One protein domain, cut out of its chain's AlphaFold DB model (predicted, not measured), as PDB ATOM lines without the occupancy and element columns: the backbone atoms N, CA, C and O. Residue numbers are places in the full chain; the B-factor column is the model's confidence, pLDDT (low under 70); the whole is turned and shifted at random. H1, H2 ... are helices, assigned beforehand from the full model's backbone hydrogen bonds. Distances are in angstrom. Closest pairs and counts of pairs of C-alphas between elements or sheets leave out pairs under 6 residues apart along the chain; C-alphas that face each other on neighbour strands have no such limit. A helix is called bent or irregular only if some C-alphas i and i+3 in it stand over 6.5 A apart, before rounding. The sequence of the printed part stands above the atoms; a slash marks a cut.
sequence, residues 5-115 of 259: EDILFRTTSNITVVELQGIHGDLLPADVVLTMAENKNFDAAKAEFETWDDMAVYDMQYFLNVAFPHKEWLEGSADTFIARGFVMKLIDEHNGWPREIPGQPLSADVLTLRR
ATOM      1  N   GLU A   5      -4.493 -21.629  33.386       82.75
ATOM      2  CA  GLU A   5      -4.724 -20.327  33.997       82.75
ATOM      3  C   GLU A   5      -5.742 -20.396  35.138       82.75
ATOM      4  O   GLU A   5      -5.530 -19.779  36.180       82.75
ATOM      5  N   ASP A   6      -6.794 -21.208  34.982       84.19
ATOM      6  CA  ASP A   6      -7.812 -21.421  36.014       84.19
ATOM      7  C   ASP A   6      -7.224 -22.094  37.255       84.19
ATOM      8  O   ASP A   6      -7.805 -21.992  38.332       84.19
ATOM      9  N   ILE A   7      -6.106 -22.810  37.108       88.50
ATOM     10  CA  ILE A   7      -5.403 -23.496  38.195       88.50
ATOM     11  C   ILE A   7      -4.342 -22.576  38.802       88.50
ATOM     12  O   ILE A   7      -4.280 -22.434  40.023       88.50
ATOM     13  N   LEU A   8      -3.516 -21.948  37.961       92.25
ATOM     14  CA  LEU A   8      -2.345 -21.186  38.396       92.25
ATOM     15  C   LEU A   8      -2.673 -19.796  38.931       92.25
ATOM     16  O   LEU A   8      -2.036 -19.357  39.883       92.25
ATOM     17  N   PHE A   9      -3.651 -19.101  38.350       94.25
ATOM     18  CA  PHE A   9      -3.925 -17.695  38.667       94.25
ATOM     19  C   PHE A   9      -5.002 -17.534  39.744       94.25
ATOM     20  O   PHE A   9      -5.745 -16.555  39.767       94.25
ATOM     21  N   ARG A  10      -5.095 -18.508  40.660       93.62
ATOM     22  CA  ARG A  10      -5.982 -18.439  41.824       93.62
ATOM     23  C   ARG A  10      -5.322 -17.634  42.934       93.62
ATOM     24  O   ARG A  10      -4.260 -18.011  43.436       93.62
ATOM     25  N   THR A  11      -5.979 -16.559  43.356       95.44
ATOM     26  CA  THR A  11      -5.557 -15.788  44.526       95.44
ATOM     27  C   THR A  11      -5.552 -16.677  45.766       95.44
ATOM     28  O   THR A  11      -6.568 -17.258  46.147       95.44
ATOM     29  N   THR A  12      -4.387 -16.794  46.395       95.56
ATOM     30  CA  THR A  12      -4.178 -17.556  47.642       95.56
ATOM     31  C   THR A  12      -3.518 -16.715  48.734       95.56
ATOM     32  O   THR A  12      -3.333 -17.187  49.855       95.56
ATOM     33  N   SER A  13      -3.208 -15.458  48.426       95.50
ATOM     34  CA  SER A  13      -2.609 -14.477  49.320       95.50
ATOM     35  C   SER A  13      -3.428 -13.194  49.313       95.50
ATOM     36  O   SER A  13      -4.051 -12.861  48.312       95.50
ATOM     37  N   ASN A  14      -3.378 -12.456  50.421       95.44
ATOM     38  CA  ASN A  14      -4.040 -11.160  50.580       95.44
ATOM     39  C   ASN A  14      -3.031 -10.017  50.781       95.44
ATOM     40  O   ASN A  14      -3.374  -9.003  51.386       95.44
ATOM     41  N   ILE A  15      -1.779 -10.192  50.338       95.38
ATOM     42  CA  ILE A  15      -0.722  -9.188  50.517       95.38
ATOM     43  C   ILE A  15      -1.085  -7.859  49.846       95.38
ATOM     44  O   ILE A  15      -1.582  -7.829  48.719       95.38
ATOM     45  N   THR A  16      -0.855  -6.756  50.546       95.19
ATOM     46  CA  THR A  16      -1.218  -5.404  50.103       95.19
ATOM     47  C   THR A  16      -0.027  -4.655  49.502       95.19
ATOM     48  O   THR A  16       1.126  -4.977  49.781       95.19
ATOM     49  N   VAL A  17      -0.293  -3.592  48.727       93.25
ATOM     50  CA  VAL A  17       0.758  -2.690  48.207       93.25
ATOM     51  C   VAL A  17       1.627  -2.144  49.342       93.25
ATOM     52  O   VAL A  17       2.845  -2.116  49.224       93.25
ATOM     53  N   VAL A  18       1.012  -1.752  50.463       94.81
ATOM     54  CA  VAL A  18       1.719  -1.177  51.620       94.81
ATOM     55  C   VAL A  18       2.674  -2.194  52.245       94.81
ATOM     56  O   VAL A  18       3.798  -1.846  52.601       94.81
ATOM     57  N   GLU A  19       2.254  -3.454  52.365       95.38
ATOM     58  CA  GLU A  19       3.121  -4.526  52.866       95.38
ATOM     59  C   GLU A  19       4.271  -4.809  51.898       95.38
ATOM     60  O   GLU A  19       5.416  -4.913  52.337       95.38
ATOM     61  N   LEU A  20       3.996  -4.856  50.589       94.44
ATOM     62  CA  LEU A  20       5.033  -5.013  49.568       94.44
ATOM     63  C   LEU A  20       6.049  -3.873  49.605       94.44
ATOM     64  O   LEU A  20       7.251  -4.131  49.608       94.44
ATOM     65  N   GLN A  21       5.588  -2.629  49.708       93.75
ATOM     66  CA  GLN A  21       6.463  -1.465  49.828       93.75
ATOM     67  C   GLN A  21       7.267  -1.481  51.132       93.75
ATOM     68  O   GLN A  21       8.425  -1.073  51.161       93.75
ATOM     69  N   GLY A  22       6.699  -2.018  52.213       95.38
ATOM     70  CA  GLY A  22       7.433  -2.254  53.455       95.38
ATOM     71  C   GLY A  22       8.576  -3.267  53.311       95.38
ATOM     72  O   GLY A  22       9.577  -3.153  54.019       95.38
ATOM     73  N   ILE A  23       8.447  -4.240  52.403       95.44
ATOM     74  CA  ILE A  23       9.451  -5.289  52.153       95.44
ATOM     75  C   ILE A  23      10.497  -4.832  51.127       95.44
ATOM     76  O   ILE A  23      11.691  -5.057  51.324       95.44
ATOM     77  N   HIS A  24      10.053  -4.211  50.036       92.25
ATOM     78  CA  HIS A  24      10.873  -3.940  48.854       92.25
ATOM     79  C   HIS A  24      11.243  -2.459  48.676       92.25
ATOM     80  O   HIS A  24      12.104  -2.145  47.855       92.25
ATOM     81  N   GLY A  25      10.654  -1.558  49.464       94.88
ATOM     82  CA  GLY A  25      10.768  -0.111  49.284       94.88
ATOM     83  C   GLY A  25       9.769   0.426  48.260       94.88
ATOM     84  O   GLY A  25       8.767  -0.213  47.948       94.88
ATOM     85  N   ASP A  26      10.034   1.621  47.737       94.94
ATOM     86  CA  ASP A  26       9.184   2.214  46.706       94.94
ATOM     87  C   ASP A  26       9.243   1.371  45.425       94.94
ATOM     88  O   ASP A  26      10.311   1.158  44.851       94.94
ATOM     89  N   LEU A  27       8.078   0.897  44.983       93.06
ATOM     90  CA  LEU A  27       7.903   0.084  43.781       93.06
ATOM     91  C   LEU A  27       7.251   0.914  42.676       93.06
ATOM     92  O   LEU A  27       6.334   1.696  42.942       93.06
ATOM     93  N   LEU A  28       7.694   0.722  41.432       93.12
ATOM     94  CA  LEU A  28       6.992   1.263  40.269       93.12
ATOM     95  C   LEU A  28       5.683   0.487  40.041       93.12
ATOM     96  O   LEU A  28       5.580  -0.661  40.475       93.12
ATOM     97  N   PRO A  29       4.695   1.047  39.317       92.81
ATOM     98  CA  PRO A  29       3.429   0.353  39.057       92.81
ATOM     99  C   PRO A  29       3.604  -1.051  38.451       92.81
ATOM    100  O   PRO A  29       2.956  -2.001  38.888       92.81
ATOM    101  N   ALA A  30       4.541  -1.208  37.507       93.94
ATOM    102  CA  ALA A  30       4.887  -2.502  36.910       93.94
ATOM    103  C   ALA A  30       5.414  -3.514  37.940       93.94
ATOM    104  O   ALA A  30       4.997  -4.676  37.938       93.94
ATOM    105  N   ASP A  31       6.281  -3.059  38.848       94.19
ATOM    106  CA  ASP A  31       6.834  -3.895  39.909       94.19
ATOM    107  C   ASP A  31       5.742  -4.311  40.902       94.19
ATOM    108  O   ASP A  31       5.705  -5.464  41.313       94.19
ATOM    109  N   VAL A  32       4.799  -3.419  41.235       96.19
ATOM    110  CA  VAL A  32       3.665  -3.749  42.118       96.19
ATOM    111  C   VAL A  32       2.851  -4.912  41.550       96.19
ATOM    112  O   VAL A  32       2.615  -5.889  42.264       96.19
ATOM    113  N   VAL A  33       2.460  -4.848  40.273       97.38
ATOM    114  CA  VAL A  33       1.671  -5.910  39.626       97.38
ATOM    115  C   VAL A  33       2.435  -7.236  39.612       97.38
ATOM    116  O   VAL A  33       1.880  -8.267  40.001       97.38
ATOM    117  N   LEU A  34       3.711  -7.219  39.206       96.00
ATOM    118  CA  LEU A  34       4.544  -8.424  39.186       96.00
ATOM    119  C   LEU A  34       4.698  -9.018  40.584       96.00
ATOM    120  O   LEU A  34       4.404 -10.193  40.779       96.00
ATOM    121  N   THR A  35       5.104  -8.221  41.571       96.25
ATOM    122  CA  THR A  35       5.366  -8.714  42.924       96.25
ATOM    123  C   THR A  35       4.086  -9.194  43.618       96.25
ATOM    124  O   THR A  35       4.124 -10.177  44.362       96.25
ATOM    125  N   MET A  36       2.923  -8.586  43.352       97.50
ATOM    126  CA  MET A  36       1.634  -9.121  43.813       97.50
ATOM    127  C   MET A  36       1.336 -10.500  43.221       97.50
ATOM    128  O   MET A  36       0.954 -11.414  43.957       97.50
ATOM    129  N   ALA A  37       1.533 -10.664  41.911       97.19
ATOM    130  CA  ALA A  37       1.323 -11.938  41.235       97.19
ATOM    131  C   ALA A  37       2.325 -13.010  41.709       97.19
ATOM    132  O   ALA A  37       1.924 -14.147  41.951       97.19
ATOM    133  N   GLU A  38       3.592 -12.650  41.948       96.19
ATOM    134  CA  GLU A  38       4.607 -13.542  42.537       96.19
ATOM    135  C   GLU A  38       4.198 -14.033  43.928       96.19
ATOM    136  O   GLU A  38       4.391 -15.196  44.273       96.19
ATOM    137  N   ASN A  39       3.559 -13.165  44.715       96.44
ATOM    138  CA  ASN A  39       3.014 -13.517  46.020       96.44
ATOM    139  C   ASN A  39       1.605 -14.127  45.945       96.44
ATOM    140  O   ASN A  39       0.960 -14.270  46.982       96.44
ATOM    141  N   LYS A  40       1.123 -14.512  44.757       96.75
ATOM    142  CA  LYS A  40      -0.167 -15.192  44.526       96.75
ATOM    143  C   LYS A  40      -1.390 -14.370  44.938       96.75
ATOM    144  O   LYS A  40      -2.416 -14.939  45.321       96.75
ATOM    145  N   ASN A  41      -1.295 -13.041  44.856       97.69
ATOM    146  CA  ASN A  41      -2.434 -12.128  44.949       97.69
ATOM    147  C   ASN A  41      -2.825 -11.615  43.553       97.69
ATOM    148  O   ASN A  41      -2.612 -10.452  43.209       97.69
ATOM    149  N   PHE A  42      -3.351 -12.518  42.721       97.69
ATOM    150  CA  PHE A  42      -3.657 -12.242  41.315       97.69
ATOM    151  C   PHE A  42      -4.827 -11.267  41.139       97.69
ATOM    152  O   PHE A  42      -4.810 -10.470  40.205       97.69
ATOM    153  N   ASP A  43      -5.806 -11.271  42.047       97.38
ATOM    154  CA  ASP A  43      -6.930 -10.327  41.996       97.38
ATOM    155  C   ASP A  43      -6.463  -8.887  42.240       97.38
ATOM    156  O   ASP A  43      -6.850  -7.983  41.499       97.38
ATOM    157  N   ALA A  44      -5.594  -8.665  43.235       97.31
ATOM    158  CA  ALA A  44      -5.022  -7.341  43.474       97.31
ATOM    159  C   ALA A  44      -4.082  -6.919  42.338       97.31
ATOM    160  O   ALA A  44      -4.152  -5.777  41.888       97.31
ATOM    161  N   ALA A  45      -3.264  -7.847  41.824       97.88
ATOM    162  CA  ALA A  45      -2.407  -7.589  40.669       97.88
ATOM    163  C   ALA A  45      -3.228  -7.166  39.439       97.88
ATOM    164  O   ALA A  45      -2.865  -6.214  38.753       97.88
ATOM    165  N   LYS A  46      -4.360  -7.836  39.179       97.75
ATOM    166  CA  LYS A  46      -5.282  -7.470  38.100       97.75
ATOM    167  C   LYS A  46      -5.903  -6.094  38.320       97.75
ATOM    168  O   LYS A  46      -5.916  -5.293  37.394       97.75
ATOM    169  N   ALA A  47      -6.399  -5.822  39.525       97.25
ATOM    170  CA  ALA A  47      -7.012  -4.537  39.846       97.25
ATOM    171  C   ALA A  47      -6.028  -3.371  39.665       97.25
ATOM    172  O   ALA A  47      -6.416  -2.324  39.157       97.25
ATOM    173  N   GLU A  48      -4.759  -3.560  40.034       97.19
ATOM    174  CA  GLU A  48      -3.704  -2.571  39.802       97.19
ATOM    175  C   GLU A  48      -3.399  -2.416  38.302       97.19
ATOM    176  O   GLU A  48      -3.332  -1.292  37.807       97.19
ATOM    177  N   PHE A  49      -3.288  -3.521  37.555       97.88
ATOM    178  CA  PHE A  49      -3.081  -3.494  36.101       97.88
ATOM    179  C   PHE A  49      -4.197  -2.738  35.362       97.88
ATOM    180  O   PHE A  49      -3.918  -1.979  34.443       97.88
ATOM    181  N   GLU A  50      -5.456  -2.886  35.778       97.31
ATOM    182  CA  GLU A  50      -6.603  -2.183  35.177       97.31
ATOM    183  C   GLU A  50      -6.547  -0.650  35.348       97.31
ATOM    184  O   GLU A  50      -7.313   0.068  34.704       97.31
ATOM    185  N   THR A  51      -5.644  -0.130  36.190       97.00
ATOM    186  CA  THR A  51      -5.400   1.317  36.321       97.00
ATOM    187  C   THR A  51      -4.396   1.866  35.306       97.00
ATOM    188  O   THR A  51      -4.249   3.086  35.199       97.00
ATOM    189  N   TRP A  52      -3.692   0.993  34.580       97.31
ATOM    190  CA  TRP A  52      -2.648   1.380  33.637       97.31
ATOM    191  C   TRP A  52      -3.232   2.017  32.377       97.31
ATOM    192  O   TRP A  52      -4.307   1.653  31.903       97.31
ATOM    193  N   ASP A  53      -2.493   2.972  31.815       96.69
ATOM    194  CA  ASP A  53      -2.779   3.501  30.485       96.69
ATOM    195  C   ASP A  53      -2.135   2.635  29.388       96.69
ATOM    196  O   ASP A  53      -1.316   1.750  29.650       96.69
ATOM    197  N   ASP A  54      -2.496   2.901  28.130       95.81
ATOM    198  CA  ASP A  54      -1.979   2.142  26.984       95.81
ATOM    199  C   ASP A  54      -0.446   2.197  26.876       95.81
ATOM    200  O   ASP A  54       0.170   1.260  26.367       95.81
ATOM    201  N   MET A  55       0.182   3.278  27.356       95.56
ATOM    202  CA  MET A  55       1.639   3.412  27.329       95.56
ATOM    203  C   MET A  55       2.290   2.466  28.338       95.56
ATOM    204  O   MET A  55       3.224   1.752  27.984       95.56
ATOM    205  N   ALA A  56       1.772   2.399  29.564       96.31
ATOM    206  CA  ALA A  56       2.254   1.471  30.581       96.31
ATOM    207  C   ALA A  56       2.070   0.004  30.157       96.31
ATOM    208  O   ALA A  56       2.977  -0.813  30.340       96.31
ATOM    209  N   VAL A  57       0.939  -0.332  29.523       96.44
ATOM    210  CA  VAL A  57       0.710  -1.674  28.957       96.44
ATOM    211  C   VAL A  57       1.729  -1.988  27.855       96.44
ATOM    212  O   VAL A  57       2.318  -3.072  27.856       96.44
ATOM    213  N   TYR A  58       1.980  -1.043  26.942       93.88
ATOM    214  CA  TYR A  58       2.975  -1.195  25.879       93.88
ATOM    215  C   TYR A  58       4.397  -1.376  26.429       93.88
ATOM    216  O   TYR A  58       5.110  -2.287  26.003       93.88
ATOM    217  N   ASP A  59       4.802  -0.556  27.399       93.94
ATOM    218  CA  ASP A  59       6.124  -0.637  28.024       93.94
ATOM    219  C   ASP A  59       6.320  -1.981  28.730       93.94
ATOM    220  O   ASP A  59       7.374  -2.608  28.593       93.94
ATOM    221  N   MET A  60       5.291  -2.479  29.423       94.56
ATOM    222  CA  MET A  60       5.345  -3.790  30.069       94.56
ATOM    223  C   MET A  60       5.420  -4.929  29.049       94.56
ATOM    224  O   MET A  60       6.194  -5.873  29.216       94.56
ATOM    225  N   GLN A  61       4.662  -4.840  27.957       92.94
ATOM    226  CA  GLN A  61       4.749  -5.804  26.864       92.94
ATOM    227  C   GLN A  61       6.148  -5.818  26.240       92.94
ATOM    228  O   GLN A  61       6.710  -6.889  25.998       92.94
ATOM    229  N   TYR A  62       6.726  -4.643  25.991       91.12
ATOM    230  CA  TYR A  62       8.088  -4.513  25.485       91.12
ATOM    231  C   TYR A  62       9.102  -5.100  26.471       91.12
ATOM    232  O   TYR A  62       9.999  -5.842  26.066       91.12
ATOM    233  N   PHE A  63       8.941  -4.826  27.767       90.00
ATOM    234  CA  PHE A  63       9.787  -5.389  28.811       90.00
ATOM    235  C   PHE A  63       9.759  -6.922  28.786       90.00
ATOM    236  O   PHE A  63      10.809  -7.551  28.678       90.00
ATOM    237  N   LEU A  64       8.565  -7.518  28.790       89.06
ATOM    238  CA  LEU A  64       8.385  -8.969  28.821       89.06
ATOM    239  C   LEU A  64       8.828  -9.681  27.532       89.06
ATOM    240  O   LEU A  64       9.284 -10.817  27.606       89.06
ATOM    241  N   ASN A  65       8.694  -9.047  26.362       85.06
ATOM    242  CA  ASN A  65       8.987  -9.694  25.076       85.06
ATOM    243  C   ASN A  65      10.382  -9.388  24.524       85.06
ATOM    244  O   ASN A  65      10.966 -10.222  23.831       85.06
ATOM    245  N   VAL A  66      10.895  -8.181  24.768       81.06
ATOM    246  CA  VAL A  66      12.105  -7.665  24.109       81.06
ATOM    247  C   VAL A  66      13.240  -7.483  25.101       81.06
ATOM    248  O   VAL A  66      14.352  -7.929  24.830       81.06
ATOM    249  N   ALA A  67      12.976  -6.829  26.233       71.06
ATOM    250  CA  ALA A  67      14.021  -6.553  27.217       71.06
ATOM    251  C   ALA A  67      14.382  -7.786  28.056       71.06
ATOM    252  O   ALA A  67      15.530  -7.898  28.467       71.06
ATOM    253  N   PHE A  68      13.416  -8.685  28.283       68.50
ATOM    254  CA  PHE A  68      13.555  -9.880  29.114       68.50
ATOM    255  C   PHE A  68      13.008 -11.126  28.390       68.50
ATOM    256  O   PHE A  68      11.914 -11.597  28.707       68.50
ATOM    257  N   PRO A  69      13.714 -11.670  27.378       70.69
ATOM    258  CA  PRO A  69      13.222 -12.808  26.603       70.69
ATOM    259  C   PRO A  69      13.032 -14.061  27.474       70.69
ATOM    260  O   PRO A  69      13.703 -14.229  28.488       70.69
ATOM    261  N   HIS A  70      12.185 -14.995  27.022       67.75
ATOM    262  CA  HIS A  70      11.825 -16.252  27.706       67.75
ATOM    263  C   HIS A  70      12.975 -16.950  28.458       67.75
ATOM    264  O   HIS A  70      12.804 -17.420  29.581       67.75
ATOM    265  N   LYS A  71      14.179 -16.993  27.871       71.69
ATOM    266  CA  LYS A  71      15.361 -17.606  28.495       71.69
ATOM    267  C   LYS A  71      15.679 -17.023  29.880       71.69
ATOM    268  O   LYS A  71      16.080 -17.767  30.765       71.69
ATOM    269  N   GLU A  72      15.464 -15.728  30.075       76.69
ATOM    270  CA  GLU A  72      15.695 -15.022  31.339       76.69
ATOM    271  C   GLU A  72      14.546 -15.227  32.343       76.69
ATOM    272  O   GLU A  72      14.688 -14.946  33.532       76.69
ATOM    273  N   TRP A  73      13.393 -15.744  31.904       80.94
ATOM    274  CA  TRP A  73      12.314 -16.166  32.805       80.94
ATOM    275  C   TRP A  73      12.649 -17.473  33.508       80.94
ATOM    276  O   TRP A  73      12.271 -17.663  34.661       80.94
ATOM    277  N   LEU A  74      13.423 -18.333  32.847       82.31
ATOM    278  CA  LEU A  74      13.857 -19.619  33.387       82.31
ATOM    279  C   LEU A  74      14.905 -19.489  34.505       82.31
ATOM    280  O   LEU A  74      15.132 -20.446  35.240       82.31
ATOM    281  N   GLU A  75      15.541 -18.321  34.647       82.19
ATOM    282  CA  GLU A  75      16.499 -18.043  35.729       82.19
ATOM    283  C   GLU A  75      15.806 -17.719  37.068       82.19
ATOM    284  O   GLU A  75      16.436 -17.792  38.130       82.19
ATOM    285  N   GLY A  76      14.511 -17.384  37.024       82.69
ATOM    286  CA  GLY A  76      13.681 -17.075  38.187       82.69
ATOM    287  C   GLY A  76      13.141 -18.307  38.923       82.69
ATOM    288  O   GLY A  76      13.499 -19.453  38.650       82.69
ATOM    289  N   SER A  77      12.262 -18.065  39.899       89.56
ATOM    290  CA  SER A  77      11.454 -19.120  40.526       89.56
ATOM    291  C   SER A  77      10.238 -19.469  39.654       89.56
ATOM    292  O   SER A  77       9.874 -18.710  38.752       89.56
ATOM    293  N   ALA A  78       9.563 -20.587  39.946       91.06
ATOM    294  CA  ALA A  78       8.275 -20.884  39.317       91.06
ATOM    295  C   ALA A  78       7.238 -19.782  39.583       91.06
ATOM    296  O   ALA A  78       6.502 -19.421  38.672       91.06
ATOM    297  N   ASP A  79       7.220 -19.197  40.786       93.19
ATOM    298  CA  ASP A  79       6.303 -18.104  41.126       93.19
ATOM    299  C   ASP A  79       6.579 -16.845  40.274       93.19
ATOM    300  O   ASP A  79       5.640 -16.258  39.738       93.19
ATOM    301  N   THR A  80       7.850 -16.489  40.037       92.62
ATOM    302  CA  THR A  80       8.234 -15.415  39.096       92.62
ATOM    303  C   THR A  80       7.783 -15.717  37.670       92.62
ATOM    304  O   THR A  80       7.267 -14.839  36.975       92.62
ATOM    305  N   PHE A  81       7.938 -16.960  37.217       93.12
ATOM    306  CA  PHE A  81       7.492 -17.367  35.886       93.12
ATOM    307  C   PHE A  81       5.966 -17.279  35.741       93.12
ATOM    308  O   PHE A  81       5.458 -16.732  34.761       93.12
ATOM    309  N   ILE A  82       5.230 -17.770  36.742       94.62
ATOM    310  CA  ILE A  82       3.766 -17.711  36.800       94.62
ATOM    311  C   ILE A  82       3.296 -16.253  36.799       94.62
ATOM    312  O   ILE A  82       2.386 -15.918  36.045       94.62
ATOM    313  N   ALA A  83       3.939 -15.375  37.572       95.44
ATOM    314  CA  ALA A  83       3.622 -13.951  37.610       95.44
ATOM    315  C   ALA A  83       3.791 -13.272  36.244       95.44
ATOM    316  O   ALA A  83       2.898 -12.559  35.789       95.44
ATOM    317  N   ARG A  84       4.891 -13.543  35.533       94.31
ATOM    318  CA  ARG A  84       5.108 -13.018  34.173       94.31
ATOM    319  C   ARG A  84       4.082 -13.562  33.183       94.31
ATOM    320  O   ARG A  84       3.509 -12.799  32.407       94.31
ATOM    321  N   GLY A  85       3.787 -14.861  33.258       92.88
ATOM    322  CA  GLY A  85       2.733 -15.498  32.468       92.88
ATOM    323  C   GLY A  85       1.341 -14.917  32.735       92.88
ATOM    324  O   GLY A  85       0.533 -14.805  31.809       92.88
ATOM    325  N   PHE A  86       1.068 -14.511  33.976       95.88
ATOM    326  CA  PHE A  86      -0.151 -13.810  34.363       95.88
ATOM    327  C   PHE A  86      -0.209 -12.400  33.769       95.88
ATOM    328  O   PHE A  86      -1.195 -12.061  33.125       95.88
ATOM    329  N   VAL A  87       0.849 -11.596  33.899       95.44
ATOM    330  CA  VAL A  87       0.863 -10.235  33.332       95.44
ATOM    331  C   VAL A  87       0.748 -10.262  31.809       95.44
ATOM    332  O   VAL A  87      -0.028  -9.494  31.246       95.44
ATOM    333  N   MET A  88       1.416 -11.205  31.135       92.88
ATOM    334  CA  MET A  88       1.240 -11.392  29.692       92.88
ATOM    335  C   MET A  88      -0.226 -11.673  29.330       92.88
ATOM    336  O   MET A  88      -0.698 -11.228  28.294       92.88
ATOM    337  N   LYS A  89      -0.981 -12.358  30.202       92.81
ATOM    338  CA  LYS A  89      -2.410 -12.650  29.978       92.81
ATOM    339  C   LYS A  89      -3.225 -11.380  29.966       92.81
ATOM    340  O   LYS A  89      -4.051 -11.196  29.085       92.81
ATOM    341  N   LEU A  90      -2.983 -10.529  30.956       95.19
ATOM    342  CA  LEU A  90      -3.681  -9.261  31.078       95.19
ATOM    343  C   LEU A  90      -3.377  -8.359  29.877       95.19
ATOM    344  O   LEU A  90      -4.284  -7.722  29.351       95.19
ATOM    345  N   ILE A  91      -2.135  -8.373  29.384       94.56
ATOM    346  CA  ILE A  91      -1.735  -7.664  28.160       94.56
ATOM    347  C   ILE A  91      -2.461  -8.225  26.928       94.56
ATOM    348  O   ILE A  91      -2.985  -7.448  26.129       94.56
ATOM    349  N   ASP A  92      -2.514  -9.550  26.761       91.44
ATOM    350  CA  ASP A  92      -3.237 -10.192  25.654       91.44
ATOM    351  C   ASP A  92      -4.732  -9.825  25.685       91.44
ATOM    352  O   ASP A  92      -5.307  -9.457  24.660       91.44
ATOM    353  N   GLU A  93      -5.352  -9.866  26.871       93.31
ATOM    354  CA  GLU A  93      -6.752  -9.485  27.097       93.31
ATOM    355  C   GLU A  93      -7.005  -8.007  26.781       93.31
ATOM    356  O   GLU A  93      -7.966  -7.697  26.074       93.31
ATOM    357  N   HIS A  94      -6.128  -7.111  27.245       94.94
ATOM    358  CA  HIS A  94      -6.196  -5.671  26.966       94.94
ATOM    359  C   HIS A  94      -6.116  -5.381  25.467       94.94
ATOM    360  O   HIS A  94      -6.908  -4.611  24.928       94.94
ATOM    361  N   ASN A  95      -5.199  -6.055  24.769       92.81
ATOM    362  CA  ASN A  95      -4.987  -5.887  23.331       92.81
ATOM    363  C   ASN A  95      -6.020  -6.630  22.463       92.81
ATOM    364  O   ASN A  95      -6.021  -6.480  21.237       92.81
ATOM    365  N   GLY A  96      -6.885  -7.451  23.068       90.81
ATOM    366  CA  GLY A  96      -7.833  -8.303  22.351       90.81
ATOM    367  C   GLY A  96      -7.155  -9.387  21.505       90.81
ATOM    368  O   GLY A  96      -7.680  -9.773  20.457       90.81
ATOM    369  N   TRP A  97      -5.974  -9.854  21.913       84.62
ATOM    370  CA  TRP A  97      -5.211 -10.875  21.200       84.62
ATOM    371  C   TRP A  97      -5.560 -12.275  21.712       84.62
ATOM    372  O   TRP A  97      -5.511 -12.528  22.915       84.62
ATOM    373  N   PRO A  98      -5.908 -13.224  20.824       76.31
ATOM    374  CA  PRO A  98      -6.114 -14.600  21.245       76.31
ATOM    375  C   PRO A  98      -4.772 -15.235  21.629       76.31
ATOM    376  O   PRO A  98      -3.842 -15.252  20.825       76.31
ATOM    377  N   ARG A  99      -4.697 -15.824  22.829       69.50
ATOM    378  CA  ARG A  99      -3.525 -16.596  23.288       69.50
ATOM    379  C   ARG A  99      -3.231 -17.826  22.442       69.50
ATOM    380  O   ARG A  99      -2.081 -18.223  22.292       69.50
ATOM    381  N   GLU A 100      -4.281 -18.431  21.904       75.50
ATOM    382  CA  GLU A 100      -4.191 -19.601  21.042       75.50
ATOM    383  C   GLU A 100      -4.784 -19.243  19.684       75.50
ATOM    384  O   GLU A 100      -5.987 -19.011  19.545       75.50
ATOM    385  N   ILE A 101      -3.927 -19.186  18.668       77.50
ATOM    386  CA  ILE A 101      -4.362 -19.032  17.282       77.50
ATOM    387  C   ILE A 101      -4.580 -20.443  16.726       77.50
ATOM    388  O   ILE A 101      -3.627 -21.226  16.693       77.50
ATOM    389  N   PRO A 102      -5.797 -20.802  16.270       79.38
ATOM    390  CA  PRO A 102      -6.066 -22.136  15.746       79.38
ATOM    391  C   PRO A 102      -5.060 -22.548  14.665       79.38
ATOM    392  O   PRO A 102      -4.896 -21.863  13.657       79.38
ATOM    393  N   GLY A 103      -4.396 -23.685  14.878       78.56
ATOM    394  CA  GLY A 103      -3.400 -24.227  13.951       78.56
ATOM    395  C   GLY A 103      -1.984 -23.665  14.107       78.56
ATOM    396  O   GLY A 103      -1.100 -24.102  13.369       78.56
ATOM    397  N   GLN A 104      -1.740 -22.747  15.047       80.38
ATOM    398  CA  GLN A 104      -0.386 -22.381  15.461       80.38
ATOM    399  C   GLN A 104       0.044 -23.180  16.694       80.38
ATOM    400  O   GLN A 104      -0.790 -23.443  17.561       80.38
ATOM    401  N   PRO A 105       1.329 -23.569  16.774       82.31
ATOM    402  CA  PRO A 105       1.846 -24.227  17.958       82.31
ATOM    403  C   PRO A 105       1.816 -23.277  19.153       82.31
ATOM    404  O   PRO A 105       2.001 -22.064  19.007       82.31
ATOM    405  N   LEU A 106       1.623 -23.841  20.338       84.81
ATOM    406  CA  LEU A 106       1.680 -23.079  21.578       84.81
ATOM    407  C   LEU A 106       3.097 -22.552  21.815       84.81
ATOM    408  O   LEU A 106       4.091 -23.222  21.518       84.81
ATOM    409  N   SER A 107       3.198 -21.355  22.394       85.62
ATOM    410  CA  SER A 107       4.495 -20.815  22.797       85.62
ATOM    411  C   SER A 107       5.118 -21.661  23.914       85.62
ATOM    412  O   SER A 107       4.421 -22.319  24.694       85.62
ATOM    413  N   ALA A 108       6.450 -21.618  24.023       86.44
ATOM    414  CA  ALA A 108       7.179 -22.295  25.097       86.44
ATOM    415  C   ALA A 108       6.692 -21.858  26.493       86.44
ATOM    416  O   ALA A 108       6.608 -22.684  27.405       86.44
ATOM    417  N   ASP A 109       6.298 -20.589  26.640       86.75
ATOM    418  CA  ASP A 109       5.715 -20.052  27.869       86.75
ATOM    419  C   ASP A 109       4.402 -20.725  28.239       86.75
ATOM    420  O   ASP A 109       4.246 -21.212  29.360       86.75
ATOM    421  N   VAL A 110       3.474 -20.820  27.282       88.00
ATOM    422  CA  VAL A 110       2.182 -21.473  27.510       88.00
ATOM    423  C   VAL A 110       2.395 -22.937  27.872       88.00
ATOM    424  O   VAL A 110       1.817 -23.406  28.850       88.00
ATOM    425  N   LEU A 111       3.264 -23.652  27.151       90.69
ATOM    426  CA  LEU A 111       3.602 -25.045  27.460       90.69
ATOM    427  C   LEU A 111       4.172 -25.204  28.876       90.69
ATOM    428  O   LEU A 111       3.775 -26.119  29.599       90.69
ATOM    429  N   THR A 112       5.049 -24.290  29.294       91.81
ATOM    430  CA  THR A 112       5.619 -24.266  30.648       91.81
ATOM    431  C   THR A 112       4.538 -24.030  31.700       91.81
ATOM    432  O   THR A 112       4.459 -24.786  32.666       91.81
ATOM    433  N   LEU A 113       3.633 -23.069  31.486       92.31
ATOM    434  CA  LEU A 113       2.482 -22.853  32.370       92.31
ATOM    435  C   LEU A 113       1.582 -24.094  32.440       92.31
ATOM    436  O   LEU A 113       1.165 -24.479  33.529       92.31
ATOM    437  N   ARG A 114       1.333 -24.796  31.322       93.12
ATOM    438  CA  ARG A 114       0.569 -26.062  31.347       93.12
ATOM    439  C   ARG A 114       1.220 -27.093  32.268       93.12
ATOM    440  O   ARG A 114       0.521 -27.805  32.982       93.12
ATOM    441  N   ARG A 115       2.550 -27.203  32.255       92.88
ATOM    442  CA  ARG A 115       3.287 -28.117  33.145       92.88
ATOM    443  C   ARG A 115       3.243 -27.699  34.598       92.88
ATOM    444  O   ARG A 115       2.940 -28.539  35.438       92.88
TER     445      ARG A 115
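Overview. This is residues 5 to 115 of the 259 residues of an uncharacterized protein of Mucilaginibacter sp. SG538B (UniProt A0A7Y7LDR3). One long helix, H7, runs through the middle, and H3, H5 and H8 pack round it at steep crossing angles; H3 and H4 form a helical hairpin on one side of it. H2 lies out at one end of the longest axis, next to H3, and residues 101 to 106 of the loop before H8 stick out at the other end. The printed part has 111 residues with eight named helices, H1 to H8 in chain order, and no named strand; its class is all helix. It is compact, with a radius of gyration of the C-alphas of 13.8 A, and spans 46 by 30 by 24 A, only just elongated.

Along the chain. Find C-alpha 5 at (-4.724, -20.327, 33.997), where H1, residues 5 to 8, begins. Read on to H2, residues 17 to 24, H3, residues 29 to 38 and 14.4 A long, and H4, residues 42 to 49. H5, residues 54 to 67, is 18.2 A long; it is neither bent nor irregular, but only just: C-alphas 64 and 67 are 6.3 A apart. After H6, residues 70 to 73, look for C-alpha 78 at (8.275, -20.884, 39.317); from there H7 runs 25.6 A to residue 95. H8, residues 108 to 115, ends at C-alpha 115, (3.287, -28.117, 33.145).

Arrangement. Begin at H7, the hub, which touches five helices; the helix packing is mostly crossed, few touching pairs being at a shallow tilt. Its residues 79 to 87 touch H3 at a steep tilt of 52 degrees, opposite ways, with the closest C-alphas, those of Ala 37 and Ala 83, 4.7 A apart. Its residues 84 to 91 touch H5 at a steep tilt of 46 degrees, closest at the C-alphas of Val 57 and Ile 91, 6.5 A. Its residues 82 to 85 touch H8, closest at the C-alphas of Ile 82 and Leu 113, 6.9 A. H4 and H6 only just touch H7, each with 3 pairs of C-alphas within 8 A; the closest are Lys 46 and Leu 90, 7.4 A, and Trp 73 and Phe 81, 5.8 A. Farther out, the hairpin H3 and H4 has a shallow tilt of 9 degrees, opposite ways, with the C-alphas of Val 33 and Ala 45 closest at 4.5 A. H2 touches H3 about perpendicular, at 85 degrees, closest at the C-alphas of Val 17 and Val 32, 6.8 A. H1 is close to but not clearly touching H7, Leu 8 to Ile 82 being 7.2 A between C-alphas. In H2, H3, H4, H5, H7 and H8 every O i to N i+4 pair is within hydrogen-bond range; H1 and H6 are too short for such a pair.

Size, cuts and confidence. The farthest C-alphas, those of Gly 22 and Gly 103, are 46.5 A apart. The printed part has no cut, and the link from H7 to H8, 12 residues, is long. The mean pLDDT of the printed part is 90.7; look for values under 70 at residues 68, 70 and 99.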